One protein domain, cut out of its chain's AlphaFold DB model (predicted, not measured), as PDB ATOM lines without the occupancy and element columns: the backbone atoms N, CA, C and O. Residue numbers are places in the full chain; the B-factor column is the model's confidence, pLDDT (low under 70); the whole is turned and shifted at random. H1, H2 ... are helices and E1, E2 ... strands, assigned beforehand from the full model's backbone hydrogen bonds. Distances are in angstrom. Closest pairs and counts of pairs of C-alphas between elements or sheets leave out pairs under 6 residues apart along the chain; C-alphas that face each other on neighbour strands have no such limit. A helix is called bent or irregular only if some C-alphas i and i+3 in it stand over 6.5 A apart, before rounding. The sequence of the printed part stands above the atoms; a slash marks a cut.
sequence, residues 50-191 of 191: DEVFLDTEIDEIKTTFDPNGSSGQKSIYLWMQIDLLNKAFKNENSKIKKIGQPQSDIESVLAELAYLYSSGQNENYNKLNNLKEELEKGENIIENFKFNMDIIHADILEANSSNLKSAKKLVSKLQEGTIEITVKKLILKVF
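What this domain is: This is residues 50 to 191 of the 191 residues of an uncharacterized protein of Spiroplasma diminutum CUAS-1 (UniProt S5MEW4). A long, twisted ribbon of two strands, E2 and E3, with short E1 beside E3, makes a sheet with H1 packed on one face. H3 packs beside H1, H4 packs near edge strand E2, and the hairpin H5 and H6 packs on H3 at the end of the ribbon where E2 ends and E3 begins. The 142 printed residues have six named helices and three named strands, in the order E1 H1 H2 H3 H4 E2 H5 H6 E3. The sheet runs E1 E3 E2 and is mixed; the class is mixed, helices and strands. The whole is compact, with a radius of gyration of the C-alphas of 15.2 A and spans of 44 by 30 by 22 A.

Where its parts are: Find C-alpha 61 at (157.886, 206.500, 171.054), where E1, residues 61 to 65, begins. E2, residues 138 to 151, is 33.5 A long and bends by 74 degrees at residue 143. E3, residues 177 to 190, is 32.9 A long, bends by 76 degrees at residue 184 and ends at (149.249, 202.582, 181.971). From C-alpha 72 at (142.220, 202.570, 174.679), H1 runs 23.9 A to residue 88. H3, residues 103 to 117, is 21.6 A long. Look for H2 at residues 96 to 99, H4 at 123 to 131, H5 at 153 to 159 and H6 at 161 to 171; H6 is irregular, with C-alphas 162 and 165 8.8 A apart.

How they stand to each other: Begin with E3, the inner strand. It is antiparallel to E2, with N 147 and O 181 2.8 A apart, and parallel to E1, with N 63 and O 187 2.9 A apart. The sheet and H1 make two layers, a helix on one face of a sheet, at a height over the sheet of 5.1 A. H4 is on the sheet too, its closest C-alphas to E2 being Asn 124 and Phe 147, 6.2 A. H3, the hub, touches H1 at a shallow tilt of 31 degrees, opposite ways, closest at the C-alphas of Leu 78 and Ala 114, 5.7 A. It touches H5, about perpendicular at 80 degrees, closest at the C-alphas of Leu 113 and Ala 159, 5.2 A. H5 and H6 form a helical hairpin, closest at the C-alphas of His 153 and Val 171, 5.6 A. H2 is close to H3 but not clearly touching, and is apart from H1. In H1, H3, H4 and H5 every O i to N i+4 pair is within hydrogen-bond range, in H6 5 of 7; H2 is too short for one.

The domain as a whole: The C-alphas of Lys 137 and Ser 172, the two farthest apart, are 45.1 A apart. The printed part has no cut, and no link is long. Mean pLDDT of the printed part is 83.5; look for values under 70 at residues 67 to 73, 90 to 92, 100 to 104 and 120 to 121.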
ATOM      1  N   ASP A  50     160.657 203.317 150.070       87.19
ATOM      2  CA  ASP A  50     161.968 203.708 150.606       87.19
ATOM      3  C   ASP A  50     162.410 205.116 150.174       87.19
ATOM      4  O   ASP A  50     163.138 205.781 150.902       87.19
ATOM      5  N   GLU A  51     161.925 205.636 149.043       86.50
ATOM      6  CA  GLU A  51     162.165 207.035 148.650       86.50
ATOM      7  C   GLU A  51     161.384 208.042 149.511       86.50
ATOM      8  O   GLU A  51     161.672 209.248 149.511       86.50
ATOM      9  N   VAL A  52     160.357 207.561 150.209       85.81
ATOM     10  CA  VAL A  52     159.388 208.379 150.941       85.81
ATOM     11  C   VAL A  52     159.574 208.238 152.450       85.81
ATOM     12  O   VAL A  52     159.540 209.246 153.156       85.81
ATOM     13  N   PHE A  53     159.824 207.021 152.927       84.12
ATOM     14  CA  PHE A  53     160.040 206.672 154.328       84.12
ATOM     15  C   PHE A  53     161.510 206.297 154.536       84.12
ATOM     16  O   PHE A  53     161.878 205.125 154.556       84.12
ATOM     17  N   LEU A  54     162.359 207.318 154.656       81.31
ATOM     18  CA  LEU A  54     163.807 207.122 154.784       81.31
ATOM     19  C   LEU A  54     164.207 206.609 156.170       81.31
ATOM     20  O   LEU A  54     165.115 205.791 156.293       81.31
ATOM     21  N   ASP A  55     163.522 207.091 157.207       84.69
ATOM     22  CA  ASP A  55     163.813 206.739 158.592       84.69
ATOM     23  C   ASP A  55     162.906 205.587 159.030       84.69
ATOM     24  O   ASP A  55     161.787 205.776 159.508       84.69
ATOM     25  N   THR A  56     163.407 204.363 158.856       85.38
ATOM     26  CA  THR A  56     162.751 203.126 159.308       85.38
ATOM     27  C   THR A  56     163.192 202.711 160.712       85.38
ATOM     28  O   THR A  56     162.838 201.634 161.186       85.38
ATOM     29  N   GLU A  57     163.977 203.544 161.392       90.25
ATOM     30  CA  GLU A  57     164.445 203.324 162.756       90.25
ATOM     31  C   GLU A  57     164.122 204.554 163.605       90.25
ATOM     32  O   GLU A  57     164.532 205.670 163.295       90.25
ATOM     33  N   ILE A  58     163.360 204.354 164.677       89.38
ATOM     34  CA  ILE A  58     162.918 205.419 165.576       89.38
ATOM     35  C   ILE A  58     163.410 205.114 166.983       89.38
ATOM     36  O   ILE A  58     163.125 204.055 167.540       89.38
ATOM     37  N   ASP A  59     164.133 206.068 167.572       91.19
ATOM     38  CA  ASP A  59     164.767 205.879 168.880       91.19
ATOM     39  C   ASP A  59     163.755 205.657 170.006       91.19
ATOM     40  O   ASP A  59     163.926 204.771 170.841       91.19
ATOM     41  N   GLU A  60     162.689 206.456 170.043       92.06
ATOM     42  CA  GLU A  60     161.705 206.380 171.120       92.06
ATOM     43  C   GLU A  60     160.312 206.811 170.655       92.06
ATOM     44  O   GLU A  60     160.158 207.823 169.963       92.06
ATOM     45  N   ILE A  61     159.288 206.073 171.083       89.88
ATOM     46  CA  ILE A  61     157.886 206.500 171.054       89.88
ATOM     47  C   ILE A  61     157.310 206.369 172.456       89.88
ATOM     48  O   ILE A  61     157.491 205.346 173.115       89.88
ATOM     49  N   LYS A  62     156.584 207.398 172.902       89.25
ATOM     50  CA  LYS A  62     155.927 207.425 174.207       89.25
ATOM     51  C   LYS A  62     154.437 207.680 174.033       89.25
ATOM     52  O   LYS A  62     154.052 208.719 173.515       89.25
ATOM     53  N   THR A  63     153.608 206.758 174.514       85.88
ATOM     54  CA  THR A  63     152.148 206.877 174.437       85.88
ATOM     55  C   THR A  63     151.469 206.374 175.712       85.88
ATOM     56  O   THR A  63     152.078 205.721 176.564       85.88
ATOM     57  N   THR A  64     150.209 206.749 175.894       82.12
ATOM     58  CA  THR A  64     149.407 206.433 177.082       82.12
ATOM     59  C   THR A  64     148.391 205.340 176.786       82.12
ATOM     60  O   THR A  64     147.701 205.401 175.770       82.12
ATOM     61  N   PHE A  65     148.255 204.386 177.705       77.56
ATOM     62  CA  PHE A  65     147.309 203.280 177.650       77.56
ATOM     63  C   PHE A  65     146.268 203.371 178.761       77.56
ATOM     64  O   PHE A  65     146.617 203.488 179.935       77.56
ATOM     65  N   ASP A  66     145.001 203.217 178.392       75.44
ATOM     66  CA  ASP A  66     143.947 202.836 179.328       75.44
ATOM     67  C   ASP A  66     143.464 201.417 178.968       75.44
ATOM     68  O   ASP A  66     142.795 201.244 177.942       75.44
ATOM     69  N   PRO A  67     143.792 200.387 179.772       66.88
ATOM     70  CA  PRO A  67     143.396 199.007 179.497       66.88
ATOM     71  C   PRO A  67     141.888 198.776 179.640       66.88
ATOM     72  O   PRO A  67     141.367 197.803 179.079       66.88
ATOM     73  N   ASN A  68     141.196 199.644 180.382       68.12
ATOM     74  CA  ASN A  68     139.773 199.538 180.696       68.12
ATOM     75  C   ASN A  68     138.900 200.408 179.779       68.12
ATOM     76  O   ASN A  68     137.684 200.226 179.736       68.12
ATOM     77  N   GLY A  69     139.507 201.321 179.020       66.06
ATOM     78  CA  GLY A  69     138.825 202.102 177.998       66.06
ATOM     79  C   GLY A  69     138.472 201.248 176.781       66.06
ATOM     80  O   GLY A  69     139.341 200.620 176.180       66.06
ATOM     81  N   SER A  70     137.207 201.281 176.350       58.47
ATOM     82  CA  SER A  70     136.745 200.618 175.115       58.47
ATOM     83  C   SER A  70     137.437 201.137 173.845       58.47
ATOM     84  O   SER A  70     137.413 200.479 172.809       58.47
ATOM     85  N   SER A  71     138.067 202.310 173.926       64.69
ATOM     86  CA  SER A  71     138.835 202.961 172.865       64.69
ATOM     87  C   SER A  71     140.343 202.997 173.134       64.69
ATOM     88  O   SER A  71     141.074 203.580 172.332       64.69
ATOM     89  N   GLY A  72     140.832 202.413 174.233       63.84
ATOM     90  CA  GLY A  72     142.220 202.570 174.679       63.84
ATOM     91  C   GLY A  72     143.242 202.009 173.687       63.84
ATOM     92  O   GLY A  72     144.200 202.689 173.334       63.84
ATOM     93  N   GLN A  73     143.001 200.804 173.163       67.88
ATOM     94  CA  GLN A  73     143.888 200.118 172.209       67.88
ATOM     95  C   GLN A  73     143.865 200.797 170.839       67.88
ATOM     96  O   GLN A  73     144.914 201.073 170.257       67.88
ATOM     97  N   LYS A  74     142.662 201.141 170.362       73.19
ATOM     98  CA  LYS A  74     142.468 201.964 169.164       73.19
ATOM     99  C   LYS A  74     143.226 203.281 169.286       73.19
ATOM    100  O   LYS A  74     143.932 203.652 168.361       73.19
ATOM    101  N   SER A  75     143.156 203.934 170.441       72.56
ATOM    102  CA  SER A  75     143.887 205.175 170.687       72.56
ATOM    103  C   SER A  75     145.399 204.960 170.630       72.56
ATOM    104  O   SER A  75     146.063 205.708 169.928       72.56
ATOM    105  N   ILE A  76     145.956 203.926 171.275       77.56
ATOM    106  CA  ILE A  76     147.402 203.637 171.185       77.56
ATOM    107  C   ILE A  76     147.838 203.423 169.749       77.56
ATOM    108  O   ILE A  76     148.810 204.036 169.320       77.56
ATOM    109  N   TYR A  77     147.152 202.531 169.035       83.50
ATOM    110  CA  TYR A  77     147.523 202.184 167.674       83.50
ATOM    111  C   TYR A  77     147.507 203.426 166.775       83.50
ATOM    112  O   TYR A  77     148.493 203.702 166.097       83.50
ATOM    113  N   LEU A  78     146.437 204.225 166.859       79.88
ATOM    114  CA  LEU A  78     146.304 205.489 166.135       79.88
ATOM    115  C   LEU A  78     147.418 206.481 166.490       79.88
ATOM    116  O   LEU A  78     148.086 206.989 165.596       79.88
ATOM    117  N   TRP A  79     147.648 206.744 167.780       78.38
ATOM    118  CA  TRP A  79     148.656 207.711 168.226       78.38
ATOM    119  C   TRP A  79     150.069 207.280 167.856       78.38
ATOM    120  O   TRP A  79     150.851 208.094 167.378       78.38
ATOM    121  N   MET A  80     150.384 205.997 168.024       83.94
ATOM    122  CA  MET A  80     151.675 205.450 167.635       83.94
ATOM    123  C   MET A  80     151.873 205.550 166.123       83.94
ATOM    124  O   MET A  80     152.931 205.992 165.691       83.94
ATOM    125  N   GLN A  81     150.866 205.211 165.312       85.62
ATOM    126  CA  GLN A  81     150.960 205.352 163.860       85.62
ATOM    127  C   GLN A  81     151.132 206.819 163.442       85.62
ATOM    128  O   GLN A  81     151.980 207.108 162.604       85.62
ATOM    129  N   ILE A  82     150.404 207.757 164.054       80.00
ATOM    130  CA  ILE A  82     150.568 209.199 163.806       80.00
ATOM    131  C   ILE A  82     151.990 209.660 164.160       80.00
ATOM    132  O   ILE A  82     152.625 210.354 163.366       80.00
ATOM    133  N   ASP A  83     152.523 209.254 165.314       82.75
ATOM    134  CA  ASP A  83     153.890 209.590 165.723       82.75
ATOM    135  C   ASP A  83     154.940 208.988 164.781       82.75
ATOM    136  O   ASP A  83     155.919 209.659 164.444       82.75
ATOM    137  N   LEU A  84     154.725 207.752 164.321       86.06
ATOM    138  CA  LEU A  84     155.568 207.091 163.326       86.06
ATOM    139  C   LEU A  84     155.558 207.856 162.003       86.06
ATOM    140  O   LEU A  84     156.626 208.189 161.504       86.06
ATOM    141  N   LEU A  85     154.380 208.196 161.468       83.56
ATOM    142  CA  LEU A  85     154.239 208.980 160.235       83.56
ATOM    143  C   LEU A  85     154.949 210.336 160.366       83.56
ATOM    144  O   LEU A  85     155.754 210.709 159.513       83.56
ATOM    145  N   ASN A  86     154.730 211.039 161.479       78.25
ATOM    146  CA  ASN A  86     155.353 212.333 161.758       78.25
ATOM    147  C   ASN A  86     156.884 212.272 161.802       78.25
ATOM    148  O   ASN A  86     157.541 213.257 161.466       78.25
ATOM    149  N   LYS A  87     157.455 211.158 162.266       78.56
ATOM    150  CA  LYS A  87     158.907 210.962 162.345       78.56
ATOM    151  C   LYS A  87     159.479 210.443 161.027       78.56
ATOM    152  O   LYS A  87     160.501 210.954 160.591       78.56
ATOM    153  N   ALA A  88     158.791 209.516 160.366       74.25
ATOM    154  CA  ALA A  88     159.248 208.873 159.137       74.25
ATOM    155  C   ALA A  88     159.151 209.781 157.895       74.25
ATOM    156  O   ALA A  88     159.954 209.639 156.976       74.25
ATOM    157  N   PHE A  89     158.220 210.748 157.860       71.62
ATOM    158  CA  PHE A  89     158.120 211.715 156.754       71.62
ATOM    159  C   PHE A  89     159.055 212.920 156.870       71.62
ATOM    160  O   PHE A  89     159.304 213.598 155.868       71.62
ATOM    161  N   LYS A  90     159.566 213.226 158.070       65.75
ATOM    162  CA  LYS A  90     160.342 214.449 158.342       65.75
ATOM    163  C   LYS A  90     161.822 214.297 158.006       65.75
ATOM    164  O   LYS A  90     162.686 214.469 158.858       65.75
ATOM    165  N   ASN A  91     162.110 214.084 156.728       60.38
ATOM    166  CA  ASN A  91     163.472 214.077 156.219       60.38
ATOM    167  C   ASN A  91     163.561 214.972 154.975       60.38
ATOM    168  O   ASN A  91     162.778 214.829 154.038       60.38
ATOM    169  N   GLU A  92     164.496 215.926 154.960       65.50
ATOM    170  CA  GLU A  92     164.678 216.871 153.844       65.50
ATOM    171  C   GLU A  92     164.999 216.173 152.512       65.50
ATOM    172  O   GLU A  92     164.804 216.761 151.446       65.50
ATOM    173  N   ASN A  93     165.437 214.913 152.584       73.75
ATOM    174  CA  ASN A  93     165.823 214.088 151.450       73.75
ATOM    175  C   ASN A  93     164.683 213.227 150.880       73.75
ATOM    176  O   ASN A  93     164.851 212.665 149.797       73.75
ATOM    177  N   SER A  94     163.540 213.096 151.568       77.75
ATOM    178  CA  SER A  94     162.450 212.244 151.080       77.75
ATOM    179  C   SER A  94     161.689 212.913 149.932       77.75
ATOM    180  O   SER A  94     161.542 214.138 149.851       77.75
ATOM    181  N   LYS A  95     161.144 212.100 149.022       81.88
ATOM    182  CA  LYS A  95     160.340 212.599 147.893       81.88
ATOM    183  C   LYS A  95     158.893 212.930 148.281       81.88
ATOM    184  O   LYS A  95     158.091 213.269 147.411       81.88
ATOM    185  N   ILE A  96     158.567 212.938 149.578       78.62
ATOM    186  CA  ILE A  96     157.216 213.181 150.112       78.62
ATOM    187  C   ILE A  96     156.580 214.470 149.562       78.62
ATOM    188  O   ILE A  96     155.418 214.480 149.154       78.62
ATOM    189  N   LYS A  97     157.370 215.546 149.426       74.81
ATOM    190  CA  LYS A  97     156.920 216.847 148.892       74.81
ATOM    191  C   LYS A  97     156.458 216.774 147.430       74.81
ATOM    192  O   LYS A  97     155.696 217.633 146.988       74.81
ATOM    193  N   LYS A  98     156.924 215.780 146.663       76.19
ATOM    194  CA  LYS A  98     156.571 215.580 145.247       76.19
ATOM    195  C   LYS A  98     155.288 214.762 145.062       76.19
ATOM    196  O   LYS A  98     154.613 214.882 144.032       76.19
ATOM    197  N   ILE A  99     154.912 213.981 146.073       75.19
ATOM    198  CA  ILE A  99     153.695 213.165 146.084       75.19
ATOM    199  C   ILE A  99     152.461 214.061 146.248       75.19
ATOM    200  O   ILE A  99     151.546 214.035 145.418       75.19
ATOM    201  N   GLY A 100     152.469 214.965 147.228       57.28
ATOM    202  CA  GLY A 100     151.310 215.795 147.548       57.28
ATOM    203  C   GLY A 100     151.675 217.085 148.275       57.28
ATOM    204  O   GLY A 100     152.507 217.097 149.173       57.28
ATOM    205  N   GLN A 101     151.041 218.186 147.870       64.69
ATOM    206  CA  GLN A 101     150.959 219.397 148.687       64.69
ATOM    207  C   GLN A 101     149.873 219.209 149.750       64.69
ATOM    208  O   GLN A 101     148.882 218.565 149.413       64.69
ATOM    209  N   PRO A 102     149.957 219.904 150.894       67.56
ATOM    210  CA  PRO A 102     151.097 219.951 151.808       67.56
ATOM    211  C   PRO A 102     151.326 218.562 152.439       67.56
ATOM    212  O   PRO A 102     150.476 217.686 152.344       67.56
ATOM    213  N   GLN A 103     152.456 218.356 153.123       65.44
ATOM    214  CA  GLN A 103     152.753 217.115 153.865       65.44
ATOM    215  C   GLN A 103     151.600 216.671 154.791       65.44
ATOM    216  O   GLN A 103     151.340 215.476 154.920       65.44
ATOM    217  N   SER A 104     150.853 217.638 155.336       68.62
ATOM    218  CA  SER A 104     149.647 217.421 156.141       68.62
ATOM    219  C   SER A 104     148.581 216.570 155.451       68.62
ATOM    220  O   SER A 104     147.858 215.846 156.124       68.62
ATOM    221  N   ASP A 105     148.466 216.635 154.123       75.75
ATOM    222  CA  ASP A 105     147.453 215.879 153.383       75.75
ATOM    223  C   ASP A 105     147.837 214.400 153.286       75.75
ATOM    224  O   ASP A 105     146.969 213.536 153.348       75.75
ATOM    225  N   ILE A 106     149.133 214.098 153.167       77.69
ATOM    226  CA  ILE A 106     149.624 212.714 153.138       77.69
ATOM    227  C   ILE A 106     149.548 212.107 154.535       77.69
ATOM    228  O   ILE A 106     149.049 210.993 154.692       77.69
ATOM    229  N   GLU A 107     149.974 212.865 155.547       79.12
ATOM    230  CA  GLU A 107     149.804 212.495 156.953       79.12
ATOM    231  C   GLU A 107     148.330 212.222 157.268       79.12
ATOM    232  O   GLU A 107     148.022 211.186 157.843       79.12
ATOM    233  N   SER A 108     147.413 213.090 156.826       82.75
ATOM    234  CA  SER A 108     145.973 212.896 157.015       82.75
ATOM    235  C   SER A 108     145.459 211.642 156.309       82.75
ATOM    236  O   SER A 108     144.749 210.861 156.934       82.75
ATOM    237  N   VAL A 109     145.824 211.419 155.041       88.56
ATOM    238  CA  VAL A 109     145.350 210.251 154.278       88.56
ATOM    239  C   VAL A 109     145.809 208.938 154.914       88.56
ATOM    240  O   VAL A 109     145.032 207.989 155.021       88.56
ATOM    241  N   LEU A 110     147.060 208.881 155.368       87.00
ATOM    242  CA  LEU A 110     147.623 207.690 156.004       87.00
ATOM    243  C   LEU A 110     147.214 207.547 157.475       87.00
ATOM    244  O   LEU A 110     147.191 206.431 157.991       87.00
ATOM    245  N   ALA A 111     146.838 208.638 158.145       84.56
ATOM    246  CA  ALA A 111     146.204 208.579 159.457       84.56
ATOM    247  C   ALA A 111     144.795 207.973 159.371       84.56
ATOM    248  O   ALA A 111     144.448 207.152 160.214       84.56
ATOM    249  N   GLU A 112     144.003 208.290 158.340       88.12
ATOM    250  CA  GLU A 112     142.693 207.650 158.125       88.12
ATOM    251  C   GLU A 112     142.819 206.131 157.914       88.12
ATOM    252  O   GLU A 112     142.025 205.354 158.447       88.12
ATOM    253  N   LEU A 113     143.878 205.674 157.234       88.69
ATOM    254  CA  LEU A 113     144.175 204.242 157.099       88.69
ATOM    255  C   LEU A 113     144.360 203.554 158.465       88.69
ATOM    256  O   LEU A 113     143.912 202.425 158.671       88.69
ATOM    257  N   ALA A 114     144.950 204.254 159.437       86.38
ATOM    258  CA  ALA A 114     145.092 203.758 160.803       86.38
ATOM    259  C   ALA A 114     143.728 203.492 161.467       86.38
ATOM    260  O   ALA A 114     143.569 202.524 162.215       86.38
ATOM    261  N   TYR A 115     142.716 204.321 161.182       85.38
ATOM    262  CA  TYR A 115     141.360 204.117 161.695       85.38
ATOM    263  C   TYR A 115     140.721 202.862 161.116       85.38
ATOM    264  O   TYR A 115     140.123 202.103 161.886       85.38
ATOM    265  N   LEU A 116     140.891 202.614 159.816       87.56
ATOM    266  CA  LEU A 116     140.433 201.382 159.174       87.56
ATOM    267  C   LEU A 116     141.067 200.156 159.852       87.56
ATOM    268  O   LEU A 116     140.358 199.288 160.359       87.56
ATOM    269  N   TYR A 117     142.391 200.142 159.994       86.00
ATOM    270  CA  TYR A 117     143.130 199.022 160.592       86.00
ATOM    271  C   TYR A 117     142.903 198.835 162.095       86.00
ATOM    272  O   TYR A 117     142.967 197.711 162.594       86.00
ATOM    273  N   SER A 118     142.531 199.896 162.813       79.62
ATOM    274  CA  SER A 118     142.123 199.795 164.220       79.62
ATOM    275  C   SER A 118     140.797 199.050 164.433       79.62
ATOM    276  O   SER A 118     140.457 198.729 165.571       79.62
ATOM    277  N   SER A 119     140.026 198.801 163.367       73.81
ATOM    278  CA  SER A 119     138.728 198.115 163.433       73.81
ATOM    279  C   SER A 119     138.804 196.592 163.230       73.81
ATOM    280  O   SER A 119     137.820 195.900 163.486       73.81
ATOM    281  N   GLY A 120     139.981 196.058 162.877       66.31
ATOM    282  CA  GLY A 120     140.278 194.623 162.834       66.31
ATOM    283  C   GLY A 120     141.060 194.204 161.585       66.31
ATOM    284  O   GLY A 120     140.838 194.746 160.513       66.31
ATOM    285  N   GLN A 121     141.925 193.192 161.745       68.69
ATOM    286  CA  GLN A 121     142.793 192.533 160.740       68.69
ATOM    287  C   GLN A 121     144.236 193.051 160.557       68.69
ATOM    288  O   GLN A 121     144.987 192.429 159.812       68.69
ATOM    289  N   ASN A 122     144.693 194.072 161.291       84.12
ATOM    290  CA  ASN A 122     146.103 194.493 161.234       84.12
ATOM    291  C   ASN A 122     146.990 193.802 162.295       84.12
ATOM    292  O   ASN A 122     146.634 193.724 163.476       84.12
ATOM    293  N   GLU A 123     148.171 193.325 161.885       86.62
ATOM    294  CA  GLU A 123     149.123 192.602 162.745       86.62
ATOM    295  C   GLU A 123     149.571 193.429 163.960       86.62
ATOM    296  O   GLU A 123     149.600 192.918 165.079       86.62
ATOM    297  N   ASN A 124     149.891 194.711 163.774       86.00
ATOM    298  CA  ASN A 124     150.358 195.565 164.867       86.00
ATOM    299  C   ASN A 124     149.247 195.848 165.874       86.00
ATOM    300  O   ASN A 124     149.504 195.865 167.078       86.00
ATOM    301  N   TYR A 125     148.016 196.051 165.392       85.25
ATOM    302  CA  TYR A 125     146.858 196.200 166.268       85.25
ATOM    303  C   TYR A 125     146.683 194.950 167.140       85.25
ATOM    304  O   TYR A 125     146.539 195.057 168.356       85.25
ATOM    305  N   ASN A 126     146.802 193.758 166.545       84.12
ATOM    306  CA  ASN A 126     146.742 192.490 167.274       84.12
ATOM    307  C   ASN A 126     147.908 192.317 168.266       84.12
ATOM    308  O   ASN A 126     147.679 191.882 169.392       84.12
ATOM    309  N   LYS A 127     149.142 192.690 167.897       85.50
ATOM    310  CA  LYS A 127     150.304 192.669 168.811       85.50
ATOM    311  C   LYS A 127     150.066 193.545 170.039       85.50
ATOM    312  O   LYS A 127     150.243 193.083 171.162       85.50
ATOM    313  N   LEU A 128     149.620 194.785 169.835       82.25
ATOM    314  CA  LEU A 128     149.274 195.697 170.929       82.25
ATOM    315  C   LEU A 128     148.103 195.181 171.767       82.25
ATOM    316  O   LEU A 128     148.089 195.372 172.980       82.25
ATOM    317  N   ASN A 129     147.139 194.511 171.138       79.19
ATOM    318  CA  ASN A 129     146.035 193.884 171.847       79.19
ATOM    319  C   ASN A 129     146.521 192.755 172.769       79.19
ATOM    320  O   ASN A 129     146.113 192.702 173.925       79.19
ATOM    321  N   ASN A 130     147.426 191.899 172.290       81.69
ATOM    322  CA  ASN A 130     147.972 190.789 173.075       81.69
ATOM    323  C   ASN A 130     148.838 191.272 174.249       81.69
ATOM    324  O   ASN A 130     148.809 190.663 175.312       81.69
ATOM    325  N   LEU A 131     149.542 192.401 174.097       80.25
ATOM    326  CA  LEU A 131     150.345 192.988 175.176       80.25
ATOM    327  C   LEU A 131     149.510 193.390 176.399       80.25
ATOM    328  O   LEU A 131     150.050 193.470 177.496       80.25
ATOM    329  N   LYS A 132     148.198 193.622 176.250       74.69
ATOM    330  CA  LYS A 132     147.323 194.089 177.338       74.69
ATOM    331  C   LYS A 132     147.421 193.237 178.609       74.69
ATOM    332  O   LYS A 132     147.317 193.796 179.697       74.69
ATOM    333  N   GLU A 133     147.567 191.923 178.478       74.31
ATOM    334  CA  GLU A 133     147.595 191.003 179.624       74.31
ATOM    335  C   GLU A 133     148.894 191.100 180.437       74.31
ATOM    336  O   GLU A 133     148.906 190.750 181.615       74.31
ATOM    337  N   GLU A 134     149.965 191.615 179.831       81.75
ATOM    338  CA  GLU A 134     151.310 191.680 180.412       81.75
ATOM    339  C   GLU A 134     151.651 193.067 180.982       81.75
ATOM    340  O   GLU A 134     152.684 193.238 181.624       81.75
ATOM    341  N   LEU A 135     150.801 194.071 180.747       84.88
ATOM    342  CA  LEU A 135     151.079 195.456 181.118       84.88
ATOM    343  C   LEU A 135     150.741 195.750 182.587       84.88
ATOM    344  O   LEU A 135     149.601 195.606 183.032       84.88
ATOM    345  N   GLU A 136     151.727 196.261 183.323       86.69
ATOM    346  CA  GLU A 136     151.568 196.703 184.711       86.69
ATOM    347  C   GLU A 136     151.145 198.177 184.792       86.69
ATOM    348  O   GLU A 136     151.377 198.965 183.873       86.69
ATOM    349  N   LYS A 137     150.551 198.598 185.917       89.06
ATOM    350  CA  LYS A 137     150.308 200.029 186.170       89.06
ATOM    351  C   LYS A 137     151.632 200.791 186.221       89.06
ATOM    352  O   LYS A 137     152.537 200.397 186.948       89.06
ATOM    353  N   GLY A 138     151.707 201.933 185.538       89.31
ATOM    354  CA  GLY A 138     152.928 202.736 185.444       89.31
ATOM    355  C   GLY A 138     153.541 202.724 184.046       89.31
ATOM    356  O   GLY A 138     152.826 202.666 183.048       89.31
ATOM    357  N   GLU A 139     154.861 202.871 183.957       92.88
ATOM    358  CA  GLU A 139     155.574 202.885 182.674       92.88
ATOM    359  C   GLU A 139     156.064 201.478 182.319       92.88
ATOM    360  O   GLU A 139     156.861 200.893 183.044       92.88
ATOM    361  N   ASN A 140     155.610 200.965 181.175       91.50
ATOM    362  CA  ASN A 140     156.079 199.717 180.582       91.50
ATOM    363  C   ASN A 140     156.984 200.058 179.398       91.50
ATOM    364  O   ASN A 140     156.633 200.912 178.578       91.50
ATOM    365  N   ILE A 141     158.143 199.409 179.310       93.19
ATOM    366  CA  ILE A 141     159.143 199.661 178.269       93.19
ATOM    367  C   ILE A 141     159.281 198.403 177.419       93.19
ATOM    368  O   ILE A 141     159.614 197.340 177.935       93.19
ATOM    369  N   ILE A 142     159.049 198.547 176.120       91.75
ATOM    370  CA  ILE A 142     159.190 197.486 175.126       91.75
ATOM    371  C   ILE A 142     160.336 197.877 174.198       91.75
ATOM    372  O   ILE A 142     160.306 198.939 173.575       91.75
ATOM    373  N   GLU A 143     161.361 197.033 174.117       94.50
ATOM    374  CA  GLU A 143     162.533 197.286 173.279       94.50
ATOM    375  C   GLU A 143     162.388 196.654 171.890       94.50
ATOM    376  O   GLU A 143     161.841 195.562 171.746       94.50
ATOM    377  N   ASN A 144     162.934 197.328 170.875       93.56
ATOM    378  CA  ASN A 144     163.018 196.854 169.488       93.56
ATOM    379  C   ASN A 144     161.668 196.392 168.910       93.56
ATOM    380  O   ASN A 144     161.565 195.354 168.253       93.56
ATOM    381  N   PHE A 145     160.618 197.171 169.165       92.06
ATOM    382  CA  PHE A 145     159.283 196.886 168.668       92.06
ATOM    383  C   PHE A 145     159.211 197.136 167.156       92.06
ATOM    384  O   PHE A 145     159.482 198.239 166.686       92.06
ATOM    385  N   LYS A 146     158.828 196.115 166.389       92.44
ATOM    386  CA  LYS A 146     158.649 196.206 164.934       92.44
ATOM    387  C   LYS A 146     157.211 196.571 164.592       92.44
ATOM    388  O   LYS A 146     156.291 195.845 164.976       92.44
ATOM    389  N   PHE A 147     157.040 197.651 163.840       90.69
ATOM    390  CA  PHE A 147     155.751 198.129 163.360       90.69
ATOM    391  C   PHE A 147     155.683 198.064 161.833       90.69
ATOM    392  O   PHE A 147     156.443 198.744 161.150       90.69
ATOM    393  N   ASN A 148     154.751 197.273 161.305       90.44
ATOM    394  CA  ASN A 148     154.553 197.105 159.863       90.44
ATOM    395  C   ASN A 148     153.485 198.066 159.333       90.44
ATOM    396  O   ASN A 148     152.316 197.949 159.684       90.44
ATOM    397  N   MET A 149     153.857 199.023 158.494       88.44
ATOM    398  CA  MET A 149     152.903 199.916 157.847       88.44
ATOM    399  C   MET A 149     152.585 199.401 156.448       88.44
ATOM    400  O   MET A 149     153.421 199.496 155.548       88.44
ATOM    401  N   ASP A 150     151.382 198.863 156.280       89.75
ATOM    402  CA  ASP A 150     150.880 198.420 154.982       89.75
ATOM    403  C   ASP A 150     150.301 199.613 154.216       89.75
ATOM    404  O   ASP A 150     149.464 200.355 154.727       89.75
ATOM    405  N   ILE A 151     150.773 199.810 152.989       90.94
ATOM    406  CA  ILE A 151     150.342 200.846 152.053       90.94
ATOM    407  C   ILE A 151     149.652 200.126 150.896       90.94
ATOM    408  O   ILE A 151     150.277 199.800 149.888       90.94
ATOM    409  N   ILE A 152     148.363 199.842 151.066       93.19
ATOM    410  CA  ILE A 152     147.516 199.189 150.061       93.19
ATOM    411  C   ILE A 152     146.556 200.233 149.492       93.19
ATOM    412  O   ILE A 152     145.851 200.918 150.234       93.19
ATOM    413  N   HIS A 153     146.528 200.404 148.172       94.06
ATOM    414  CA  HIS A 153     145.767 201.470 147.517       94.06
ATOM    415  C   HIS A 153     144.270 201.325 147.742       94.06
ATOM    416  O   HIS A 153     143.600 202.328 147.986       94.06
ATOM    417  N   ALA A 154     143.748 200.098 147.672       94.19
ATOM    418  CA  ALA A 154     142.336 199.823 147.927       94.19
ATOM    419  C   ALA A 154     141.924 200.298 149.331       94.19
ATOM    420  O   ALA A 154     140.974 201.070 149.461       94.19
ATOM    421  N   ASP A 155     142.711 199.941 150.345       93.69
ATOM    422  CA  ASP A 155     142.464 200.299 151.742       93.69
ATOM    423  C   ASP A 155     142.593 201.811 151.971       93.69
ATOM    424  O   ASP A 155     141.784 202.413 152.676       93.69
ATOM    425  N   ILE A 156     143.569 202.463 151.328       92.75
ATOM    426  CA  ILE A 156     143.726 203.925 151.376       92.75
ATOM    427  C   ILE A 156     142.486 204.620 150.811       92.75
ATOM    428  O   ILE A 156     142.001 205.586 151.404       92.75
ATOM    429  N   LEU A 157     141.972 204.153 149.671       94.12
ATOM    430  CA  LEU A 157     140.780 204.720 149.041       94.12
ATOM    431  C   LEU A 157     139.520 204.481 149.883       94.12
ATOM    432  O   LEU A 157     138.687 205.382 149.981       94.12
ATOM    433  N   GLU A 158     139.395 203.306 150.501       93.25
ATOM    434  CA  GLU A 158     138.293 202.967 151.407       93.25
ATOM    435  C   GLU A 158     138.303 203.854 152.658       93.25
ATOM    436  O   GLU A 158     137.317 204.545 152.941       93.25
ATOM    437  N   ALA A 159     139.442 203.903 153.355       91.12
ATOM    438  CA  ALA A 159     139.631 204.703 154.561       91.12
ATOM    439  C   ALA A 159     139.363 206.196 154.316       91.12
ATOM    440  O   ALA A 159     138.854 206.897 155.185       91.12
ATOM    441  N   ASN A 160     139.644 206.679 153.103       92.69
ATOM    442  CA  ASN A 160     139.506 208.080 152.716       92.69
ATOM    443  C   ASN A 160     138.310 208.339 151.791       92.69
ATOM    444  O   ASN A 160     138.358 209.243 150.952       92.69
ATOM    445  N   SER A 161     137.215 207.590 151.939       90.75
ATOM    446  CA  SER A 161     135.995 207.796 151.141       90.75
ATOM    447  C   SER A 161     135.458 209.240 151.191       90.75
ATOM    448  O   SER A 161     134.912 209.734 150.203       90.75
ATOM    449  N   SER A 162     135.685 209.959 152.298       87.56
ATOM    450  CA  SER A 162     135.353 211.382 152.480       87.56
ATOM    451  C   SER A 162     136.388 212.359 151.890       87.56
ATOM    452  O   SER A 162     136.055 213.519 151.644       87.56
ATOM    453  N   ASN A 163     137.619 211.908 151.612       85.75
ATOM    454  CA  ASN A 163     138.731 212.692 151.058       85.75
ATOM    455  C   ASN A 163     139.360 212.017 149.820       85.75
ATOM    456  O   ASN A 163     140.580 211.922 149.646       85.75
ATOM    457  N   LEU A 164     138.500 211.548 148.913       88.88
ATOM    458  CA  LEU A 164     138.906 210.715 147.781       88.88
ATOM    459  C   LEU A 164     139.898 211.410 146.832       88.88
ATOM    460  O   LEU A 164     140.695 210.750 146.171       88.88
ATOM    461  N   LYS A 165     139.870 212.747 146.746       88.12
ATOM    462  CA  LYS A 165     140.779 213.519 145.886       88.12
ATOM    463  C   LYS A 165     142.235 213.385 146.338       88.12
ATOM    464  O   LYS A 165     143.099 213.128 145.499       88.12
ATOM    465  N   SER A 166     142.504 213.557 147.632       86.69
ATOM    466  CA  SER A 166     143.861 213.440 148.176       86.69
ATOM    467  C   SER A 166     144.330 211.987 148.174       86.69
ATOM    468  O   SER A 166     145.456 211.720 147.762       86.69
ATOM    469  N   ALA A 167     143.438 211.045 148.493       90.38
ATOM    470  CA  ALA A 167     143.730 209.616 148.419       90.38
ATOM    471  C   ALA A 167     144.103 209.162 146.998       90.38
ATOM    472  O   ALA A 167     145.160 208.568 146.806       90.38
ATOM    473  N   LYS A 168     143.309 209.526 145.976       89.75
ATOM    474  CA  LYS A 168     143.603 209.211 144.563       89.75
ATOM    475  C   LYS A 168     144.956 209.749 144.105       89.75
ATOM    476  O   LYS A 168     145.663 209.084 143.359       89.75
ATOM    477  N   LYS A 169     145.317 210.949 144.556       86.56
ATOM    478  CA  LYS A 169     146.605 211.567 144.233       86.56
ATOM    479  C   LYS A 169     147.779 210.860 144.914       86.56
ATOM    480  O   LYS A 169     148.850 210.781 144.321       86.56
ATOM    481  N   LEU A 170     147.586 210.382 146.145       88.25
ATOM    482  CA  LEU A 170     148.587 209.593 146.857       88.25
ATOM    483  C   LEU A 170     148.829 208.264 146.131       88.25
ATOM    484  O   LEU A 170     149.959 207.987 145.740       88.25
ATOM    485  N   VAL A 171     147.769 207.487 145.880       91.00
ATOM    486  CA  VAL A 171     147.889 206.154 145.259       91.00
ATOM    487  C   VAL A 171     148.373 206.210 143.809       91.00
ATOM    488  O   VAL A 171     149.049 205.297 143.357       91.00
ATOM    489  N   SER A 172     148.127 207.304 143.076       89.56
ATOM    490  CA  SER A 172     148.664 207.452 141.715       89.56
ATOM    491  C   SER A 172     150.172 207.728 141.675       89.56
ATOM    492  O   SER A 172     150.734 207.795 140.589       89.56
ATOM    493  N   LYS A 173     150.808 207.996 142.820       89.44
ATOM    494  CA  LYS A 173     152.215 208.410 142.911       89.44
ATOM    495  C   LYS A 173     153.041 207.591 143.891       89.44
ATOM    496  O   LYS A 173     154.251 207.766 143.923       89.44
ATOM    497  N   LEU A 174     152.428 206.747 144.709       89.25
ATOM    498  CA  LEU A 174     153.113 205.940 145.712       89.25
ATOM    499  C   LEU A 174     152.927 204.468 145.368       89.25
ATOM    500  O   LEU A 174     151.801 204.043 145.131       89.25
ATOM    501  N   GLN A 175     154.004 203.691 145.341       91.56
ATOM    502  CA  GLN A 175     153.905 202.240 145.180       91.56
ATOM    503  C   GLN A 175     153.195 201.598 146.378       91.56
ATOM    504  O   GLN A 175     153.302 202.082 147.504       91.56
ATOM    505  N   GLU A 176     152.480 200.501 146.133       93.00
ATOM    506  CA  GLU A 176     151.985 199.646 147.213       93.00
ATOM    507  C   GLU A 176     153.125 198.854 147.857       93.00
ATOM    508  O   GLU A 176     154.143 198.564 147.224       93.00
ATOM    509  N   GLY A 177     152.924 198.455 149.110       92.69
ATOM    510  CA  GLY A 177     153.831 197.558 149.817       92.69
ATOM    511  C   GLY A 177     153.770 197.731 151.327       92.69
ATOM    512  O   GLY A 177     152.902 198.425 151.851       92.69
ATOM    513  N   THR A 178     154.721 197.115 152.020       92.44
ATOM    514  CA  THR A 178     154.832 197.168 153.480       92.44
ATOM    515  C   THR A 178     156.172 197.772 153.871       92.44
ATOM    516  O   THR A 178     157.211 197.413 153.313       92.44
ATOM    517  N   ILE A 179     156.152 198.660 154.861       89.75
ATOM    518  CA  ILE A 179     157.352 199.239 155.472       89.75
ATOM    519  C   ILE A 179     157.451 198.732 156.899       89.75
ATOM    520  O   ILE A 179     156.544 198.954 157.698       89.75
ATOM    521  N   GLU A 180     158.557 198.078 157.232       92.25
ATOM    522  CA  GLU A 180     158.864 197.723 158.616       92.25
ATOM    523  C   GLU A 180     159.621 198.884 159.270       92.25
ATOM    524  O   GLU A 180     160.705 199.260 158.827       92.25
ATOM    525  N   ILE A 181     159.057 199.442 160.338       91.06
ATOM    526  CA  ILE A 181     159.697 200.465 161.161       91.06
ATOM    527  C   ILE A 181     160.103 199.834 162.492       91.06
ATOM    528  O   ILE A 181     159.276 199.267 163.209       91.06
ATOM    529  N   THR A 182     161.378 199.947 162.847       93.50
ATOM    530  CA  THR A 182     161.908 199.505 164.138       93.50
ATOM    531  C   THR A 182     161.850 200.650 165.139       93.50
ATOM    532  O   THR A 182     162.537 201.657 164.995       93.50
ATOM    533  N   VAL A 183     161.061 200.484 166.196       92.94
ATOM    534  CA  VAL A 183     161.021 201.384 167.349       92.94
ATOM    535  C   VAL A 183     161.948 200.819 168.419       92.94
ATOM    536  O   VAL A 183     161.616 199.825 169.066       92.94
ATOM    537  N   LYS A 184     163.114 201.437 168.629       95.00
ATOM    538  CA  LYS A 184     164.095 200.952 169.617       95.00
ATOM    539  C   LYS A 184     163.502 200.885 171.014       95.00
ATOM    540  O   LYS A 184     163.783 199.937 171.742       95.00
ATOM    541  N   LYS A 185     162.678 201.870 171.376       95.12
ATOM    542  CA  LYS A 185     162.041 201.950 172.689       95.12
ATOM    543  C   LYS A 185     160.603 202.458 172.594       95.12
ATOM    544  O   LYS A 185     160.361 203.630 172.316       95.12
ATOM    545  N   LEU A 186     159.642 201.581 172.855       91.94
ATOM    546  CA  LEU A 186     158.229 201.919 172.996       91.94
ATOM    547  C   LEU A 186     157.883 202.010 174.487       91.94
ATOM    548  O   LEU A 186     158.001 201.031 175.220       91.94
ATOM    549  N   ILE A 187     157.463 203.190 174.939       91.62
ATOM    550  CA  ILE A 187     157.073 203.454 176.327       91.62
ATOM    551  C   ILE A 187     155.552 203.581 176.401       91.62
ATOM    552  O   ILE A 187     154.978 204.535 175.869       91.62
ATOM    553  N   LEU A 188     154.907 202.646 177.098       89.38
ATOM    554  CA  LEU A 188     153.467 202.629 177.344       89.38
ATOM    555  C   LEU A 188     153.182 203.011 178.798       89.38
ATOM    556  O   LEU A 188     153.530 202.275 179.722       89.38
ATOM    557  N   LYS A 189     152.538 204.161 179.013       88.94
ATOM    558  CA  LYS A 189     152.108 204.589 180.350       88.94
ATOM    559  C   LYS A 189     150.678 204.133 180.633       88.94
ATOM    560  O   LYS A 189     149.752 204.657 180.023       88.94
ATOM    561  N   VAL A 190     150.516 203.214 181.577       87.00
ATOM    562  CA  VAL A 190     149.249 202.582 181.971       87.00
ATOM    563  C   VAL A 190     148.711 203.230 183.243       87.00
ATOM    564  O   VAL A 190     149.458 203.384 184.216       87.00
ATOM    565  N   PHE A 191     147.429 203.598 183.238       79.19
ATOM    566  CA  PHE A 191     146.733 204.221 184.373       79.19
ATOM    567  C   PHE A 191     145.811 203.236 185.116       79.19
ATOM    568  O   PHE A 191     145.181 202.384 184.452       79.19
TER     569      PHE A 191